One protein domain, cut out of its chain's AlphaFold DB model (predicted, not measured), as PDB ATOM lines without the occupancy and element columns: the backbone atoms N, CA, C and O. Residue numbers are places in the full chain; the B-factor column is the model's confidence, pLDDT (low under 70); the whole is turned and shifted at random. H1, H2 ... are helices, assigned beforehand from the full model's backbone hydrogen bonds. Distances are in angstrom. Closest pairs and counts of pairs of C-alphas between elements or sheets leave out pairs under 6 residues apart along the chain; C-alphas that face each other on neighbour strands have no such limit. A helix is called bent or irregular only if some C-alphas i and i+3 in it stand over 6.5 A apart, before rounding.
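Overview. This is residues 34 to 49 and 169 to 212 of the 321 residues of the protein "Cyclic nucleotide-binding domain-containing protein" of Lachnoanaerobaculum umeaense (UniProt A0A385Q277). The model is a thin rod made mainly by two helices, H2 and H3, which follow one another with a step between them and run almost the same way, while a shorter helix, H1, packs slantwise on one part of H2, residues 183 to 187. There is no core shared by the three helices: H3 touches no helix, residues 170 to 175 stick out at one end, and at the other end the last stretch, residues 203 to 212, turns back after H3 and then runs off sideways from it. The printed part has 60 residues with three named helices, in the order H1, H2, H3, and no named strand, and its class is all helix. It is only just extended, close to loose, with a radius of gyration of the C-alphas of 15.9 A, and its C-alphas span 49 by 21 by 15 A.

Arrangement. H1, residues 34 to 42, touches H2, residues 173 to 189, with 4 pairs of C-alphas within 8 A. H2 touches H1 with residues 183 to 187 alone. The closest C-alphas of the two helices are those of Leu 39 and Tyr 183, 6.5 A apart. Their lines stand at a steep tilt of 40 degrees, opposite ways, and their centres are 12.1 A apart. H3, residues 193 to 202, follows H2 after a tight link of 3 residues. H2 and H3 are apart, with no C-alpha of the one within 8 A of the other. H1 and H3 are apart too. In H1, H2 and H3 every O i to N i+4 pair is within hydrogen-bond range.

Along the chain. H1 begins at Lys 34, with its C-alpha at (45.529, 1.603, 43.657), and ends at Glu 42, 12.0 A away from first to last C-alpha. H2 is the longest helix, with 17 residues from Lys 173 to Glu 189 and 24.7 A from first to last C-alpha. Its first C-alpha is at (31.236, -9.728, 24.973). H3 has 10 residues, from Glu 193 to Val 202, and is 14.2 A long. Its last C-alpha is at (68.678, 6.855, 37.830). No helix is bent or irregular.

Size, cuts and confidence. The outline is a rod, and the two C-alphas farthest apart, those of Asp 172 and Asn 205, are 49.6 A from each other. Residues 50 to 168 are not printed, and the gap from C-alpha 49 to C-alpha 169 across this cut is 12.5 A. The link from H1 to H2 runs across the cut. Residues 170 to 175, of which 173 to 175 belong to H2, stand free. No link that is printed whole is long. The mean pLDDT of the printed part is 90.4, and the residues under 70 are 169 to 171.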
ATOM      1  N   LYS A  34      46.468   0.480  43.786       93.81
ATOM      2  CA  LYS A  34      45.529   1.603  43.657       93.81
ATOM      3  C   LYS A  34      45.292   1.993  42.212       93.81
ATOM      4  O   LYS A  34      44.145   2.214  41.821       93.81
ATOM      5  N   VAL A  35      46.359   2.091  41.421       93.62
ATOM      6  CA  VAL A  35      46.270   2.421  39.997       93.62
ATOM      7  C   VAL A  35      45.400   1.395  39.277       93.62
ATOM      8  O   VAL A  35      44.466   1.784  38.574       93.62
ATOM      9  N   TYR A  36      45.655   0.103  39.496       94.38
ATOM     10  CA  TYR A  36      44.880  -0.976  38.891       94.38
ATOM     11  C   TYR A  36      43.394  -0.892  39.262       94.38
ATOM     12  O   TYR A  36      42.537  -0.831  38.374       94.38
ATOM     13  N   VAL A  37      43.079  -0.841  40.561       95.25
ATOM     14  CA  VAL A  37      41.691  -0.859  41.044       95.25
ATOM     15  C   VAL A  37      40.920   0.379  40.596       95.25
ATOM     16  O   VAL A  37      39.768   0.258  40.175       95.25
ATOM     17  N   ASN A  38      41.534   1.563  40.643       95.06
ATOM     18  CA  ASN A  38      40.877   2.800  40.222       95.06
ATOM     19  C   ASN A  38      40.551   2.780  38.725       95.06
ATOM     20  O   ASN A  38      39.418   3.082  38.352       95.06
ATOM     21  N   LEU A  39      41.499   2.363  37.878       95.06
ATOM     22  CA  LEU A  39      41.278   2.270  36.434       95.06
ATOM     23  C   LEU A  39      40.194   1.247  36.076       95.06
ATOM     24  O   LEU A  39      39.348   1.517  35.223       95.06
ATOM     25  N   ARG A  40      40.190   0.081  36.733       94.94
ATOM     26  CA  ARG A  40      39.161  -0.940  36.500       94.94
ATOM     27  C   ARG A  40      37.776  -0.470  36.938       94.94
ATOM     28  O   ARG A  40      36.831  -0.608  36.163       94.94
ATOM     29  N   LYS A  41      37.660   0.179  38.103       94.56
ATOM     30  CA  LYS A  41      36.402   0.806  38.552       94.56
ATOM     31  C   LYS A  41      35.919   1.884  37.579       94.56
ATOM     32  O   LYS A  41      34.747   1.884  37.221       94.56
ATOM     33  N   GLU A  42      36.810   2.752  37.094       95.50
ATOM     34  CA  GLU A  42      36.481   3.791  36.102       95.50
ATOM     35  C   GLU A  42      35.988   3.207  34.761       95.50
ATOM     36  O   GLU A  42      35.210   3.827  34.026       95.50
ATOM     37  N   CYS A  43      36.434   1.997  34.427       94.06
ATOM     38  CA  CYS A  43      35.999   1.278  33.233       94.06
ATOM     39  C   CYS A  43      34.799   0.351  33.483       94.06
ATOM     40  O   CYS A  43      34.298  -0.241  32.528       94.06
ATOM     41  N   GLY A  44      34.315   0.233  34.726       92.50
ATOM     42  CA  GLY A  44      33.239  -0.690  35.091       92.50
ATOM     43  C   GLY A  44      33.613  -2.157  34.860       92.50
ATOM     44  O   GLY A  44      32.789  -2.917  34.347       92.50
ATOM     45  N   LEU A  45      34.864  -2.514  35.164       92.75
ATOM     46  CA  LEU A  45      35.434  -3.853  35.018       92.75
ATOM     47  C   LEU A  45      35.546  -4.563  36.374       92.75
ATOM     48  O   LEU A  45      35.720  -3.918  37.413       92.75
ATOM     49  N   SER A  46      35.490  -5.898  36.348       92.88
ATOM     50  CA  SER A  46      35.771  -6.756  37.508       92.88
ATOM     51  C   SER A  46      37.173  -6.503  38.057       92.88
ATOM     52  O   SER A  46      38.098  -6.276  37.290       92.88
ATOM     53  N   LEU A  47      37.361  -6.592  39.374       94.81
ATOM     54  CA  LEU A  47      38.687  -6.441  39.981       94.81
ATOM     55  C   LEU A  47      39.569  -7.691  39.859       94.81
ATOM     56  O   LEU A  47      40.738  -7.614  40.232       94.81
ATOM     57  N   LYS A  48      39.062  -8.809  39.327       94.69
ATOM     58  CA  LYS A  48      39.892  -9.982  39.013       94.69
ATOM     59  C   LYS A  48      40.971  -9.620  37.991       94.69
ATOM     60  O   LYS A  48      40.822  -8.652  37.241       94.69
ATOM     61  N   GLU A  49      42.075 -10.355  37.984       93.00
ATOM     62  CA  GLU A  49      43.121 -10.158  36.982       93.00
ATOM     63  C   GLU A  49      42.648 -10.650  35.614       93.00
ATOM     64  O   GLU A  49      42.363 -11.827  35.430       93.00
ATOM     65  N   ASP A 169      33.489 -13.377  32.346       54.94
ATOM     66  CA  ASP A 169      32.453 -13.198  31.328       54.94
ATOM     67  C   ASP A 169      31.051 -13.621  31.798       54.94
ATOM     68  O   ASP A 169      30.583 -14.717  31.515       54.94
ATOM     69  N   ASN A 170      30.327 -12.698  32.436       57.19
ATOM     70  CA  ASN A 170      28.855 -12.744  32.500       57.19
ATOM     71  C   ASN A 170      28.196 -11.532  31.800       57.19
ATOM     72  O   ASN A 170      26.987 -11.329  31.905       57.19
ATOM     73  N   GLU A 171      28.974 -10.706  31.090       63.28
ATOM     74  CA  GLU A 171      28.482  -9.560  30.312       63.28
ATOM     75  C   GLU A 171      28.467  -9.846  28.799       63.28
ATOM     76  O   GLU A 171      29.116 -10.756  28.291       63.28
ATOM     77  N   ASP A 172      27.737  -9.011  28.061       79.12
ATOM     78  CA  ASP A 172      27.829  -8.906  26.604       79.12
ATOM     79  C   ASP A 172      29.298  -8.717  26.167       79.12
ATOM     80  O   ASP A 172      29.935  -7.708  26.501       79.12
ATOM     81  N   LYS A 173      29.830  -9.688  25.412       79.94
ATOM     82  CA  LYS A 173      31.236  -9.728  24.973       79.94
ATOM     83  C   LYS A 173      31.672  -8.454  24.249       79.94
ATOM     84  O   LYS A 173      32.805  -8.008  24.421       79.94
ATOM     85  N   GLU A 174      30.795  -7.826  23.467       83.75
ATOM     86  CA  GLU A 174      31.143  -6.608  22.732       83.75
ATOM     87  C   GLU A 174      31.317  -5.414  23.683       83.75
ATOM     88  O   GLU A 174      32.239  -4.601  23.526       83.75
ATOM     89  N   LYS A 175      30.459  -5.311  24.707       86.06
ATOM     90  CA  LYS A 175      30.593  -4.284  25.752       86.06
ATOM     91  C   LYS A 175      31.875  -4.476  26.550       86.06
ATOM     92  O   LYS A 175      32.573  -3.488  26.795       86.06
ATOM     93  N   LEU A 176      32.206  -5.716  26.906       86.25
ATOM     94  CA  LEU A 176      33.432  -6.023  27.634       86.25
ATOM     95  C   LEU A 176      34.674  -5.630  26.824       86.25
ATOM     96  O   LEU A 176      35.514  -4.890  27.329       86.25
ATOM     97  N   ILE A 177      34.739  -5.991  25.537       87.44
ATOM     98  CA  ILE A 177      35.841  -5.599  24.639       87.44
ATOM     99  C   ILE A 177      36.011  -4.072  24.590       87.44
ATOM    100  O   ILE A 177      37.134  -3.559  24.626       87.44
ATOM    101  N   LYS A 178      34.907  -3.312  24.536       91.44
ATOM    102  CA  LYS A 178      34.949  -1.838  24.554       91.44
ATOM    103  C   LYS A 178      35.498  -1.294  25.878       91.44
ATOM    104  O   LYS A 178      36.345  -0.396  25.848       91.44
ATOM    105  N   LYS A 179      35.051  -1.831  27.020       92.44
ATOM    106  CA  LYS A 179      35.554  -1.453  28.354       92.44
ATOM    107  C   LYS A 179      37.043  -1.779  28.500       92.44
ATOM    108  O   LYS A 179      37.805  -0.922  28.939       92.44
ATOM    109  N   GLU A 180      37.469  -2.955  28.048       90.75
ATOM    110  CA  GLU A 180      38.871  -3.382  28.083       90.75
ATOM    111  C   GLU A 180      39.767  -2.517  27.197       90.75
ATOM    112  O   GLU A 180      40.845  -2.076  27.602       90.75
ATOM    113  N   ARG A 181      39.297  -2.157  25.998       91.88
ATOM    114  CA  ARG A 181      40.018  -1.222  25.127       91.88
ATOM    115  C   ARG A 181      40.196   0.148  25.788       91.88
ATOM    116  O   ARG A 181      41.271   0.740  25.666       91.88
ATOM    117  N   LYS A 182      39.173   0.648  26.495       94.88
ATOM    118  CA  LYS A 182      39.268   1.887  27.286       94.88
ATOM    119  C   LYS A 182      40.292   1.734  28.416       94.88
ATOM    120  O   LYS A 182      41.167   2.587  28.536       94.88
ATOM    121  N   TYR A 183      40.228   0.645  29.183       93.44
ATOM    122  CA  TYR A 183      41.167   0.357  30.270       93.44
ATOM    123  C   TYR A 183      42.617   0.336  29.779       93.44
ATOM    124  O   TYR A 183      43.457   1.061  30.310       93.44
ATOM    125  N   ARG A 184      42.908  -0.411  28.707       91.62
ATOM    126  CA  ARG A 184      44.252  -0.493  28.114       91.62
ATOM    127  C   ARG A 184      44.756   0.869  27.636       91.62
ATOM    128  O   ARG A 184      45.933   1.173  27.813       91.62
ATOM    129  N   LYS A 185      43.878   1.707  27.069       93.50
ATOM    130  CA  LYS A 185      44.226   3.080  26.678       93.50
ATOM    131  C   LYS A 185      44.631   3.922  27.893       93.50
ATOM    132  O   LYS A 185      45.720   4.480  27.884       93.50
ATOM    133  N   LEU A 186      43.808   3.955  28.943       93.81
ATOM    134  CA  LEU A 186      44.093   4.729  30.159       93.81
ATOM    135  C   LEU A 186      45.328   4.207  30.907       93.81
ATOM    136  O   LEU A 186      46.133   4.988  31.407       93.81
ATOM    137  N   LYS A 187      45.519   2.883  30.951       91.31
ATOM    138  CA  LYS A 187      46.700   2.255  31.558       91.31
ATOM    139  C   LYS A 187      47.989   2.717  30.872       91.31
ATOM    140  O   LYS A 187      48.948   3.031  31.564       91.31
ATOM    141  N   ARG A 188      47.998   2.830  29.536       90.69
ATOM    142  CA  ARG A 188      49.154   3.320  28.755       90.69
ATOM    143  C   ARG A 188      49.483   4.795  28.998       90.69
ATOM    144  O   ARG A 188      50.599   5.223  28.725       90.69
ATOM    145  N   GLU A 189      48.552   5.589  29.513       91.19
ATOM    146  CA  GLU A 189      48.813   6.994  29.856       91.19
ATOM    147  C   GLU A 189      49.561   7.129  31.196       91.19
ATOM    148  O   GLU A 189      50.199   8.150  31.442       91.19
ATOM    149  N   LYS A 190      49.547   6.093  32.049       90.12
ATOM    150  CA  LYS A 190      50.239   6.080  33.346       90.12
ATOM    151  C   LYS A 190      51.623   5.419  33.259       90.12
ATOM    152  O   LYS A 190      51.726   4.375  32.618       90.12
ATOM    153  N   PRO A 191      52.664   5.963  33.917       91.44
ATOM    154  CA  PRO A 191      53.978   5.317  33.990       91.44
ATOM    155  C   PRO A 191      53.878   3.876  34.497       91.44
ATOM    156  O   PRO A 191      53.106   3.605  35.423       91.44
ATOM    157  N   THR A 192      54.640   2.962  33.896       93.19
ATOM    158  CA  THR A 192      54.722   1.574  34.366       93.19
ATOM    159  C   THR A 192      55.511   1.495  35.673       93.19
ATOM    160  O   THR A 192      56.267   2.401  36.026       93.19
ATOM    161  N   GLU A 193      55.352   0.393  36.407       91.88
ATOM    162  CA  GLU A 193      56.137   0.143  37.623       91.88
ATOM    163  C   GLU A 193      57.643   0.096  37.331       91.88
ATOM    164  O   GLU A 193      58.437   0.622  38.109       91.88
ATOM    165  N   GLU A 194      58.040  -0.461  36.184       94.81
ATOM    166  CA  GLU A 194      59.444  -0.501  35.766       94.81
ATOM    167  C   GLU A 194      59.971   0.892  35.399       94.81
ATOM    168  O   GLU A 194      61.087   1.231  35.786       94.81
ATOM    169  N   GLU A 195      59.176   1.733  34.726       94.69
ATOM    170  CA  GLU A 195      59.547   3.129  34.442       94.69
ATOM    171  C   GLU A 195      59.742   3.920  35.739       94.69
ATOM    172  O   GLU A 195      60.783   4.550  35.931       94.69
ATOM    173  N   LYS A 196      58.784   3.822  36.674       91.88
ATOM    174  CA  LYS A 196      58.884   4.465  37.993       91.88
ATOM    175  C   LYS A 196      60.117   3.996  38.761       91.88
ATOM    176  O   LYS A 196      60.814   4.815  39.365       91.88
ATOM    177  N   TYR A 197      60.386   2.689  38.753       92.62
ATOM    178  CA  TYR A 197      61.541   2.118  39.434       92.62
ATOM    179  C   TYR A 197      62.848   2.620  38.817       92.62
ATOM    180  O   TYR A 197      63.682   3.178  39.531       92.62
ATOM    181  N   ARG A 198      63.001   2.504  37.492       94.12
ATOM    182  CA  ARG A 198      64.168   3.002  36.752       94.12
ATOM    183  C   ARG A 198      64.420   4.474  37.061       94.12
ATOM    184  O   ARG A 198      65.525   4.823  37.467       94.12
ATOM    185  N   ASP A 199      63.408   5.327  36.930       92.19
ATOM    186  CA  ASP A 199      63.559   6.776  37.096       92.19
ATOM    187  C   ASP A 199      63.972   7.143  38.533       92.19
ATOM    188  O   ASP A 199      64.861   7.976  38.735       92.19
ATOM    189  N   LYS A 200      63.412   6.454  39.543       89.56
ATOM    190  CA  LYS A 200      63.823   6.591  40.954       89.56
ATOM    191  C   LYS A 200      65.302   6.244  41.152       89.56
ATOM    192  O   LYS A 200      65.976   6.907  41.943       89.56
ATOM    193  N   ARG A 201      65.793   5.191  40.495       92.50
ATOM    194  CA  ARG A 201      67.169   4.692  40.660       92.50
ATOM    195  C   ARG A 201      68.173   5.542  39.881       92.50
ATOM    196  O   ARG A 201      69.168   5.951  40.476       92.50
ATOM    197  N   VAL A 202      67.867   5.920  38.636       92.75
ATOM    198  CA  VAL A 202      68.678   6.855  37.830       92.75
ATOM    199  C   VAL A 202      68.840   8.188  38.553       92.75
ATOM    200  O   VAL A 202      69.962   8.654  38.730       92.75
ATOM    201  N   GLY A 203      67.745   8.772  39.054       87.88
ATOM    202  CA  GLY A 203      67.785  10.059  39.758       87.88
ATOM    203  C   GLY A 203      68.649  10.063  41.027       87.88
ATOM    204  O   GLY A 203      69.006  11.130  41.520       87.88
ATOM    205  N   LYS A 204      68.997   8.882  41.554       90.44
ATOM    206  CA  LYS A 204      69.849   8.693  42.735       90.44
ATOM    207  C   LYS A 204      71.184   8.007  42.426       90.44
ATOM    208  O   LYS A 204      71.928   7.731  43.362       90.44
ATOM    209  N   ASN A 205      71.477   7.730  41.154       92.44
ATOM    210  CA  ASN A 205      72.643   6.964  40.710       92.44
ATOM    211  C   ASN A 205      72.799   5.613  41.443       92.44
ATOM    212  O   ASN A 205      73.863   5.285  41.965       92.44
ATOM    213  N   LEU A 206      71.702   4.856  41.543       93.94
ATOM    214  CA  LEU A 206      71.654   3.549  42.203       93.94
ATOM    215  C   LEU A 206      71.562   2.416  41.171       93.94
ATOM    216  O   LEU A 206      70.969   2.597  40.110       93.94
ATOM    217  N   SER A 207      72.079   1.233  41.526       94.19
ATOM    218  CA  SER A 207      71.932  -0.011  40.742       94.19
ATOM    219  C   SER A 207      70.464  -0.311  40.413       94.19
ATOM    220  O   SER A 207      69.586   0.028  41.198       94.19
ATOM    221  N   PHE A 208      70.144  -0.985  39.312       95.62
ATOM    222  CA  PHE A 208      68.760  -1.384  39.027       95.62
ATOM    223  C   PHE A 208      68.306  -2.663  39.743       95.62
ATOM    224  O   PHE A 208      67.131  -3.018  39.631       95.62
ATOM    225  N   GLU A 209      69.172  -3.305  40.535       96.25
ATOM    226  CA  GLU A 209      68.787  -4.456  41.359       96.25
ATOM    227  C   GLU A 209      67.615  -4.107  42.284       96.25
ATOM    228  O   GLU A 209      67.491  -2.964  42.744       96.25
ATOM    229  N   GLU A 210      66.739  -5.079  42.533       94.69
ATOM    230  CA  GLU A 210      65.545  -4.919  43.357       94.69
ATOM    231  C   GLU A 210      65.933  -4.688  44.828       94.69
ATOM    232  O   GLU A 210      66.573  -5.529  45.451       94.69
ATOM    233  N   GLU A 211      65.510  -3.560  45.414       92.62
ATOM    234  CA  GLU A 211      65.790  -3.234  46.829       92.62
ATOM    235  C   GLU A 211      65.248  -4.292  47.803       92.62
ATOM    236  O   GLU A 211      65.785  -4.461  48.897       92.62
ATOM    237  N   LYS A 212      64.160  -4.972  47.427       94.00
ATOM    238  CA  LYS A 212      63.516  -6.025  48.213       94.00
ATOM    239  C   LYS A 212      63.250  -7.235  47.316       94.00
ATOM    240  O   LYS A 212      62.182  -7.306  46.702       94.00
TER     241      LYS A 212